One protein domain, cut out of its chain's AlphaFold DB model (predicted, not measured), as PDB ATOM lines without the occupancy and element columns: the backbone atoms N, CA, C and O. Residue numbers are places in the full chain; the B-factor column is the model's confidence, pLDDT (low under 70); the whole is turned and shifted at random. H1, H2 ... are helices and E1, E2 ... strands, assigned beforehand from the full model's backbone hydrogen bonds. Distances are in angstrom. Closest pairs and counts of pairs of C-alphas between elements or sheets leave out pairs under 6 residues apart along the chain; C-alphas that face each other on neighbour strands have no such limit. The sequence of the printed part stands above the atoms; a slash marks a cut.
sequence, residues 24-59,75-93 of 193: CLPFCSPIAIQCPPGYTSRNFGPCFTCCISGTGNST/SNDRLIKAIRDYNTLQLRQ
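AT A GLANCE: This is residues 24 to 59 and 75 to 93 of the 193 residues of an uncharacterized protein of Polytolypa hystricis UAMH7299 (UniProt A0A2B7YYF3). A small sheet of three antiparallel strands, made of a hairpin, E2 and E3, with the short strand E1 beside E3, has one helix, H1, off to one side and hardly in contact with it. A long loop, residues 27 to 38, returns from E1 to E2 on the side of the sheet toward H1, while residues 54 to 59 trail away toward the other end of the longest axis. The 55 printed residues have three named strands and one named helix, in the order E1, E2, E3, H1 along the chain; the sheet's order is E1, E3, E2, all antiparallel, and the class is mixed, helices and strands. The whole is elongated, 36 by 24 by 23 A, and only just compact, close to loose, with a radius of gyration of the C-alphas of 11.8 A.

HOW THE PARTS SIT: The inner strand of the sheet is E3, residues 48 to 53. E2, residues 39 to 44, is an edge strand and forms a hairpin with E3 through a tight link of 3 residues. The two are antiparallel at 151 degrees; N 42 and O 50 are 2.8 A apart and N 50 and O 42 are 2.9 A apart, both within hydrogen-bond range. E1, residues 24 to 26, is the other edge strand, antiparallel to E3 at 165 degrees, with N 25 and O 49 within hydrogen-bond range at 3.0 A. E1 and E2 are apart. H1, residues 77 to 93, is not on the sheet, with 3 pairs of C-alphas within 10 A. The closest C-alphas of E1 and H1 are those of Leu 25 and Ile 80, 8.0 A apart. E2 and H1 are apart. In H1, every O i to N i+4 pair is within hydrogen-bond range.

IN THESE COORDINATES: E3 is 16.3 A long from first to last C-alpha, and E2 is 15.5 A long. E1 begins at C-alpha 24, at (-2.105, 40.557, 6.600). H1 is 24.4 A long, from C-alpha 77 at (-5.981, 51.879, 6.921) to C-alpha 93 at (4.586, 50.176, -15.057).

THE WHOLE: The two C-alphas farthest apart are those of Thr 59 and Arg 92, 36.6 A. Residues 60 to 74 are not printed, and C-alphas 59 and 75 are 25.8 A apart across this cut, which lies in the link from E3 to H1. The link from E1 to E2 is long, with 12 residues. The mean pLDDT of the printed part is 73.9; residues 55 to 59, 75 to 80 and 82 to 93 are under 70, and H1 has a mean of 61.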
ATOM      1  N   CYS A  24      -1.339  41.554   7.344       86.50
ATOM      2  CA  CYS A  24      -2.105  40.557   6.600       86.50
ATOM      3  C   CYS A  24      -3.150  41.217   5.698       86.50
ATOM      4  O   CYS A  24      -4.001  41.970   6.172       86.50
ATOM      5  N   LEU A  25      -3.109  40.902   4.401       83.88
ATOM      6  CA  LEU A  25      -4.075  41.381   3.413       83.88
ATOM      7  C   LEU A  25      -4.895  40.197   2.869       83.88
ATOM      8  O   LEU A  25      -4.312  39.228   2.375       83.88
ATOM      9  N   PRO A  26      -6.240  40.254   2.938       83.50
ATOM     10  CA  PRO A  26      -7.101  39.290   2.266       83.50
ATOM     11  C   PRO A  26      -7.135  39.623   0.772       83.50
ATOM     12  O   PRO A  26      -7.913  40.466   0.324       83.50
ATOM     13  N   PHE A  27      -6.264  38.992  -0.006       82.81
ATOM     14  CA  PHE A  27      -6.234  39.148  -1.451       82.81
ATOM     15  C   PHE A  27      -6.038  37.793  -2.125       82.81
ATOM     16  O   PHE A  27      -5.014  37.136  -1.959       82.81
ATOM     17  N   CYS A  28      -7.032  37.382  -2.909       82.81
ATOM     18  CA  CYS A  28      -6.931  36.218  -3.779       82.81
ATOM     19  C   CYS A  28      -6.364  36.684  -5.124       82.81
ATOM     20  O   CYS A  28      -7.095  37.247  -5.940       82.81
ATOM     21  N   SER A  29      -5.074  36.469  -5.370       79.25
ATOM     22  CA  SER A  29      -4.488  36.701  -6.691       79.25
ATOM     23  C   SER A  29      -3.506  35.603  -7.054       79.25
ATOM     24  O   SER A  29      -2.763  35.146  -6.185       79.25
ATOM     25  N   PRO A  30      -3.472  35.183  -8.331       80.00
ATOM     26  CA  PRO A  30      -2.461  34.251  -8.820       80.00
ATOM     27  C   PRO A  30      -1.055  34.870  -8.842       80.00
ATOM     28  O   PRO A  30      -0.072  34.148  -8.974       80.00
ATOM     29  N   ILE A  31      -0.950  36.198  -8.731       82.25
ATOM     30  CA  ILE A  31       0.319  36.924  -8.739       82.25
ATOM     31  C   ILE A  31       0.814  37.068  -7.300       82.25
ATOM     32  O   ILE A  31       0.102  37.600  -6.445       82.25
ATOM     33  N   ALA A  32       2.044  36.620  -7.048       80.69
ATOM     34  CA  ALA A  32       2.706  36.792  -5.761       80.69
ATOM     35  C   ALA A  32       2.895  38.289  -5.458       80.69
ATOM     36  O   ALA A  32       3.527  39.012  -6.231       80.69
ATOM     37  N   ILE A  33       2.342  38.759  -4.337       83.88
ATOM     38  CA  ILE A  33       2.516  40.146  -3.893       83.88
ATOM     39  C   ILE A  33       3.962  40.342  -3.430       83.88
ATOM     40  O   ILE A  33       4.481  39.559  -2.633       83.88
ATOM     41  N   GLN A  34       4.598  41.417  -3.893       90.94
ATOM     42  CA  GLN A  34       5.900  41.828  -3.383       90.94
ATOM     43  C   GLN A  34       5.717  42.618  -2.085       90.94
ATOM     44  O   GLN A  34       5.032  43.640  -2.052       90.94
ATOM     45  N   CYS A  35       6.317  42.128  -1.001       88.50
ATOM     46  CA  CYS A  35       6.357  42.859   0.259       88.50
ATOM     47  C   CYS A  35       7.413  43.978   0.206       88.50
ATOM     48  O   CYS A  35       8.395  43.854  -0.530       88.50
ATOM     49  N   PRO A  36       7.255  45.054   0.999       86.75
ATOM     50  CA  PRO A  36       8.276  46.090   1.121       86.75
ATOM     51  C   PRO A  36       9.640  45.518   1.554       86.75
ATOM     52  O   PRO A  36       9.683  44.474   2.216       86.75
ATOM     53  N   PRO A  37      10.760  46.201   1.250       85.94
ATOM     54  CA  PRO A  37      12.085  45.777   1.693       85.94
ATOM     55  C   PRO A  37      12.130  45.515   3.205       85.94
ATOM     56  O   PRO A  37      11.670  46.335   3.999       85.94
ATOM     57  N   GLY A  38      12.677  44.363   3.602       86.00
ATOM     58  CA  GLY A  38      12.731  43.926   5.005       86.00
ATOM     59  C   GLY A  38      11.535  43.087   5.473       86.00
ATOM     60  O   GLY A  38      11.538  42.617   6.612       86.00
ATOM     61  N   TYR A  39      10.547  42.846   4.607       87.94
ATOM     62  CA  TYR A  39       9.422  41.953   4.876       87.94
ATOM     63  C   TYR A  39       9.466  40.714   3.977       87.94
ATOM     64  O   TYR A  39       9.880  40.772   2.821       87.94
ATOM     65  N   THR A  40       9.009  39.579   4.498       89.88
ATOM     66  CA  THR A  40       8.871  38.323   3.755       89.88
ATOM     67  C   THR A  40       7.394  37.992   3.585       89.88
ATOM     68  O   THR A  40       6.635  38.012   4.553       89.88
ATOM     69  N   SER A  41       6.981  37.688   2.351       88.56
ATOM     70  CA  SER A  41       5.610  37.254   2.071       88.56
ATOM     71  C   SER A  41       5.420  35.817   2.552       88.56
ATOM     72  O   SER A  41       6.214  34.935   2.208       88.56
ATOM     73  N   ARG A  42       4.348  35.565   3.297       87.94
ATOM     74  CA  ARG A  42       3.891  34.223   3.650       87.94
ATOM     75  C   ARG A  42       2.429  34.085   3.238       87.94
ATOM     76  O   ARG A  42       1.589  34.899   3.620       87.94
ATOM     77  N   ASN A  43       2.143  33.059   2.443       85.38
ATOM     78  CA  ASN A  43       0.790  32.756   1.993       85.38
ATOM     79  C   ASN A  43       0.081  31.872   3.019       85.38
ATOM     80  O   ASN A  43       0.628  30.873   3.485       85.38
ATOM     81  N   PHE A  44      -1.148  32.249   3.343       83.94
ATOM     82  CA  PHE A  44      -2.042  31.574   4.267       83.94
ATOM     83  C   PHE A  44      -3.293  31.139   3.489       83.94
ATOM     84  O   PHE A  44      -4.222  31.908   3.246       83.94
ATOM     85  N   GLY A  45      -3.309  29.882   3.044       84.50
ATOM     86  CA  GLY A  45      -4.398  29.362   2.214       84.50
ATOM     87  C   GLY A  45      -4.471  30.016   0.819       84.50
ATOM     88  O   GLY A  45      -3.467  30.533   0.330       84.50
ATOM     89  N   PRO A  46      -5.639  29.977   0.149       82.00
ATOM     90  CA  PRO A  46      -5.767  30.421  -1.243       82.00
ATOM     91  C   PRO A  46      -5.874  31.946  -1.424       82.00
ATOM     92  O   PRO A  46      -5.844  32.420  -2.556       82.00
ATOM     93  N   CYS A  47      -6.061  32.711  -0.342       84.50
ATOM     94  CA  CYS A  47      -6.544  34.096  -0.420       84.50
ATOM     95  C   CYS A  47      -5.955  35.066   0.610       84.50
ATOM     96  O   CYS A  47      -6.399  36.212   0.676       84.50
ATOM     97  N   PHE A  48      -5.011  34.636   1.443       84.44
ATOM     98  CA  PHE A  48      -4.372  35.529   2.404       84.44
ATOM     99  C   PHE A  48      -2.872  35.533   2.171       84.44
ATOM    100  O   PHE A  48      -2.235  34.483   2.140       84.44
ATOM    101  N   THR A  49      -2.308  36.727   2.060       87.62
ATOM    102  CA  THR A  49      -0.862  36.929   2.050       87.62
ATOM    103  C   THR A  49      -0.539  37.900   3.173       87.62
ATOM    104  O   THR A  49      -1.125  38.983   3.249       87.62
ATOM    105  N   CYS A  50       0.375  37.509   4.059       88.88
ATOM    106  CA  CYS A  50       0.906  38.408   5.075       88.88
ATOM    107  C   CYS A  50       2.363  38.745   4.782       88.88
ATOM    108  O   CYS A  50       3.148  37.874   4.406       88.88
ATOM    109  N   CYS A  51       2.722  40.006   4.986       90.81
ATOM    110  CA  CYS A  51       4.097  40.475   4.989       90.81
ATOM    111  C   CYS A  51       4.589  40.512   6.438       90.81
ATOM    112  O   CYS A  51       4.106  41.311   7.238       90.81
ATOM    113  N   ILE A  52       5.541  39.636   6.760       89.81
ATOM    114  CA  ILE A  52       6.121  39.470   8.101       89.81
ATOM    115  C   ILE A  52       7.481  40.165   8.122       89.81
ATOM    116  O   ILE A  52       8.267  39.975   7.191       89.81
ATOM    117  N   SER A  53       7.785  40.973   9.141       88.94
ATOM    118  CA  SER A  53       9.095  41.640   9.217       88.94
ATOM    119  C   SER A  53      10.196  40.605   9.484       88.94
ATOM    120  O   SER A  53      10.125  39.874  10.473       88.94
ATOM    121  N   GLY A  54      11.228  40.548   8.640       76.81
ATOM    122  CA  GLY A  54      12.288  39.530   8.697       76.81
ATOM    123  C   GLY A  54      13.241  39.630   9.897       76.81
ATOM    124  O   GLY A  54      14.207  38.877   9.972       76.81
ATOM    125  N   THR A  55      13.010  40.552  10.833       63.78
ATOM    126  CA  THR A  55      13.843  40.742  12.032       63.78
ATOM    127  C   THR A  55      13.433  39.855  13.206       63.78
ATOM    128  O   THR A  55      14.192  39.720  14.165       63.78
ATOM    129  N   GLY A  56      12.267  39.210  13.140       56.91
ATOM    130  CA  GLY A  56      11.876  38.202  14.113       56.91
ATOM    131  C   GLY A  56      12.453  36.850  13.720       56.91
ATOM    132  O   GLY A  56      11.984  36.241  12.763       56.91
ATOM    133  N   ASN A  57      13.406  36.331  14.495       53.53
ATOM    134  CA  ASN A  57      13.833  34.926  14.461       53.53
ATOM    135  C   ASN A  57      12.710  33.997  14.981       53.53
ATOM    136  O   ASN A  57      12.923  33.142  15.836       53.53
ATOM    137  N   SER A  58      11.474  34.226  14.536       49.69
ATOM    138  CA  SER A  58      10.309  33.459  14.926       49.69
ATOM    139  C   SER A  58      10.290  32.218  14.055       49.69
ATOM    140  O   SER A  58       9.703  32.189  12.971       49.69
ATOM    141  N   THR A  59      10.965  31.178  14.532       48.09
ATOM    142  CA  THR A  59      10.803  29.810  14.051       48.09
ATOM    143  C   THR A  59       9.369  29.366  14.356       48.09
ATOM    144  O   THR A  59       9.112  28.629  15.298       48.09
ATOM    145  N   SER A  75      -5.357  50.059  13.050       49.44
ATOM    146  CA  SER A  75      -4.098  50.773  12.705       49.44
ATOM    147  C   SER A  75      -3.710  50.637  11.221       49.44
ATOM    148  O   SER A  75      -2.723  51.217  10.763       49.44
ATOM    149  N   ASN A  76      -4.474  49.859  10.450       56.06
ATOM    150  CA  ASN A  76      -4.044  49.377   9.141       56.06
ATOM    151  C   ASN A  76      -4.478  50.250   7.958       56.06
ATOM    152  O   ASN A  76      -3.906  50.097   6.888       56.06
ATOM    153  N   ASP A  77      -5.410  51.197   8.097       55.84
ATOM    154  CA  ASP A  77      -5.981  51.879   6.921       55.84
ATOM    155  C   ASP A  77      -4.975  52.722   6.125       55.84
ATOM    156  O   ASP A  77      -4.983  52.706   4.892       55.84
ATOM    157  N   ARG A  78      -4.042  53.414   6.794       56.69
ATOM    158  CA  ARG A  78      -3.008  54.205   6.097       56.69
ATOM    159  C   ARG A  78      -1.969  53.329   5.392       56.69
ATOM    160  O   ARG A  78      -1.485  53.702   4.326       56.69
ATOM    161  N   LEU A  79      -1.660  52.161   5.949       59.62
ATOM    162  CA  LEU A  79      -0.700  51.212   5.382       59.62
ATOM    163  C   LEU A  79      -1.328  50.353   4.281       59.62
ATOM    164  O   LEU A  79      -0.719  50.158   3.234       59.62
ATOM    165  N   ILE A  80      -2.585  49.940   4.461       62.69
ATOM    166  CA  ILE A  80      -3.421  49.336   3.418       62.69
ATOM    167  C   ILE A  80      -3.524  50.297   2.234       62.69
ATOM    168  O   ILE A  80      -3.375  49.867   1.091       62.69
ATOM    169  N   LYS A  81      -3.718  51.599   2.487       70.88
ATOM    170  CA  LYS A  81      -3.698  52.621   1.436       70.88
ATOM    171  C   LYS A  81      -2.333  52.699   0.746       70.88
ATOM    172  O   LYS A  81      -2.297  52.655  -0.475       70.88
ATOM    173  N   ALA A  82      -1.225  52.735   1.489       60.72
ATOM    174  CA  ALA A  82       0.118  52.784   0.901       60.72
ATOM    175  C   ALA A  82       0.454  51.543   0.051       60.72
ATOM    176  O   ALA A  82       1.007  51.682  -1.037       60.72
ATOM    177  N   ILE A  83       0.080  50.339   0.497       63.00
ATOM    178  CA  ILE A  83       0.287  49.093  -0.261       63.00
ATOM    179  C   ILE A  83      -0.615  49.055  -1.498       63.00
ATOM    180  O   ILE A  83      -0.176  48.649  -2.572       63.00
ATOM    181  N   ARG A  84      -1.868  49.510  -1.377       67.62
ATOM    182  CA  ARG A  84      -2.779  49.639  -2.521       67.62
ATOM    183  C   ARG A  84      -2.228  50.621  -3.553       67.62
ATOM    184  O   ARG A  84      -2.211  50.290  -4.736       67.62
ATOM    185  N   ASP A  85      -1.755  51.782  -3.109       68.69
ATOM    186  CA  ASP A  85      -1.178  52.810  -3.973       68.69
ATOM    187  C   ASP A  85       0.105  52.277  -4.648       68.69
ATOM    188  O   ASP A  85       0.241  52.385  -5.864       68.69
ATOM    189  N   TYR A  86       0.986  51.585  -3.914       64.06
ATOM    190  CA  TYR A  86       2.200  50.962  -4.463       64.06
ATOM    191  C   TYR A  86       1.901  49.875  -5.505       64.06
ATOM    192  O   TYR A  86       2.450  49.903  -6.605       64.06
ATOM    193  N   ASN A  87       0.988  48.944  -5.206       63.38
ATOM    194  CA  ASN A  87       0.613  47.889  -6.151       63.38
ATOM    195  C   ASN A  87      -0.098  48.458  -7.387       63.38
ATOM    196  O   ASN A  87       0.112  47.963  -8.490       63.38
ATOM    197  N   THR A  88      -0.889  49.525  -7.233       67.44
ATOM    198  CA  THR A  88      -1.505  50.238  -8.367       67.44
ATOM    199  C   THR A  88      -0.448  50.892  -9.261       67.44
ATOM    200  O   THR A  88      -0.604  50.912 -10.481       67.44
ATOM    201  N   LEU A  89       0.637  51.409  -8.676       60.41
ATOM    202  CA  LEU A  89       1.755  51.980  -9.428       60.41
ATOM    203  C   LEU A  89       2.577  50.905 -10.150       60.41
ATOM    204  O   LEU A  89       2.921  51.111 -11.309       60.41
ATOM    205  N   GLN A  90       2.825  49.752  -9.522       57.12
ATOM    206  CA  GLN A  90       3.505  48.618 -10.165       57.12
ATOM    207  C   GLN A  90       2.691  48.055 -11.341       57.12
ATOM    208  O   GLN A  90       3.202  47.937 -12.447       57.12
ATOM    209  N   LEU A  91       1.382  47.841 -11.160       58.03
ATOM    210  CA  LEU A  91       0.475  47.411 -12.237       58.03
ATOM    211  C   LEU A  91       0.412  48.397 -13.419       58.03
ATOM    212  O   LEU A  91       0.038  48.006 -14.521       58.03
ATOM    213  N   ARG A  92       0.759  49.673 -13.204       54.00
ATOM    214  CA  ARG A  92       0.846  50.686 -14.266       54.00
ATOM    215  C   ARG A  92       2.177  50.671 -15.021       54.00
ATOM    216  O   ARG A  92       2.197  51.140 -16.153       54.00
ATOM    217  N   GLN A  93       3.261  50.179 -14.424       51.22
ATOM    218  CA  GLN A  93       4.586  50.176 -15.057       51.22
ATOM    219  C   GLN A  93       4.789  49.006 -16.034       51.22
ATOM    220  O   GLN A  93       5.643  49.099 -16.909       51.22
TER     221      GLN A  93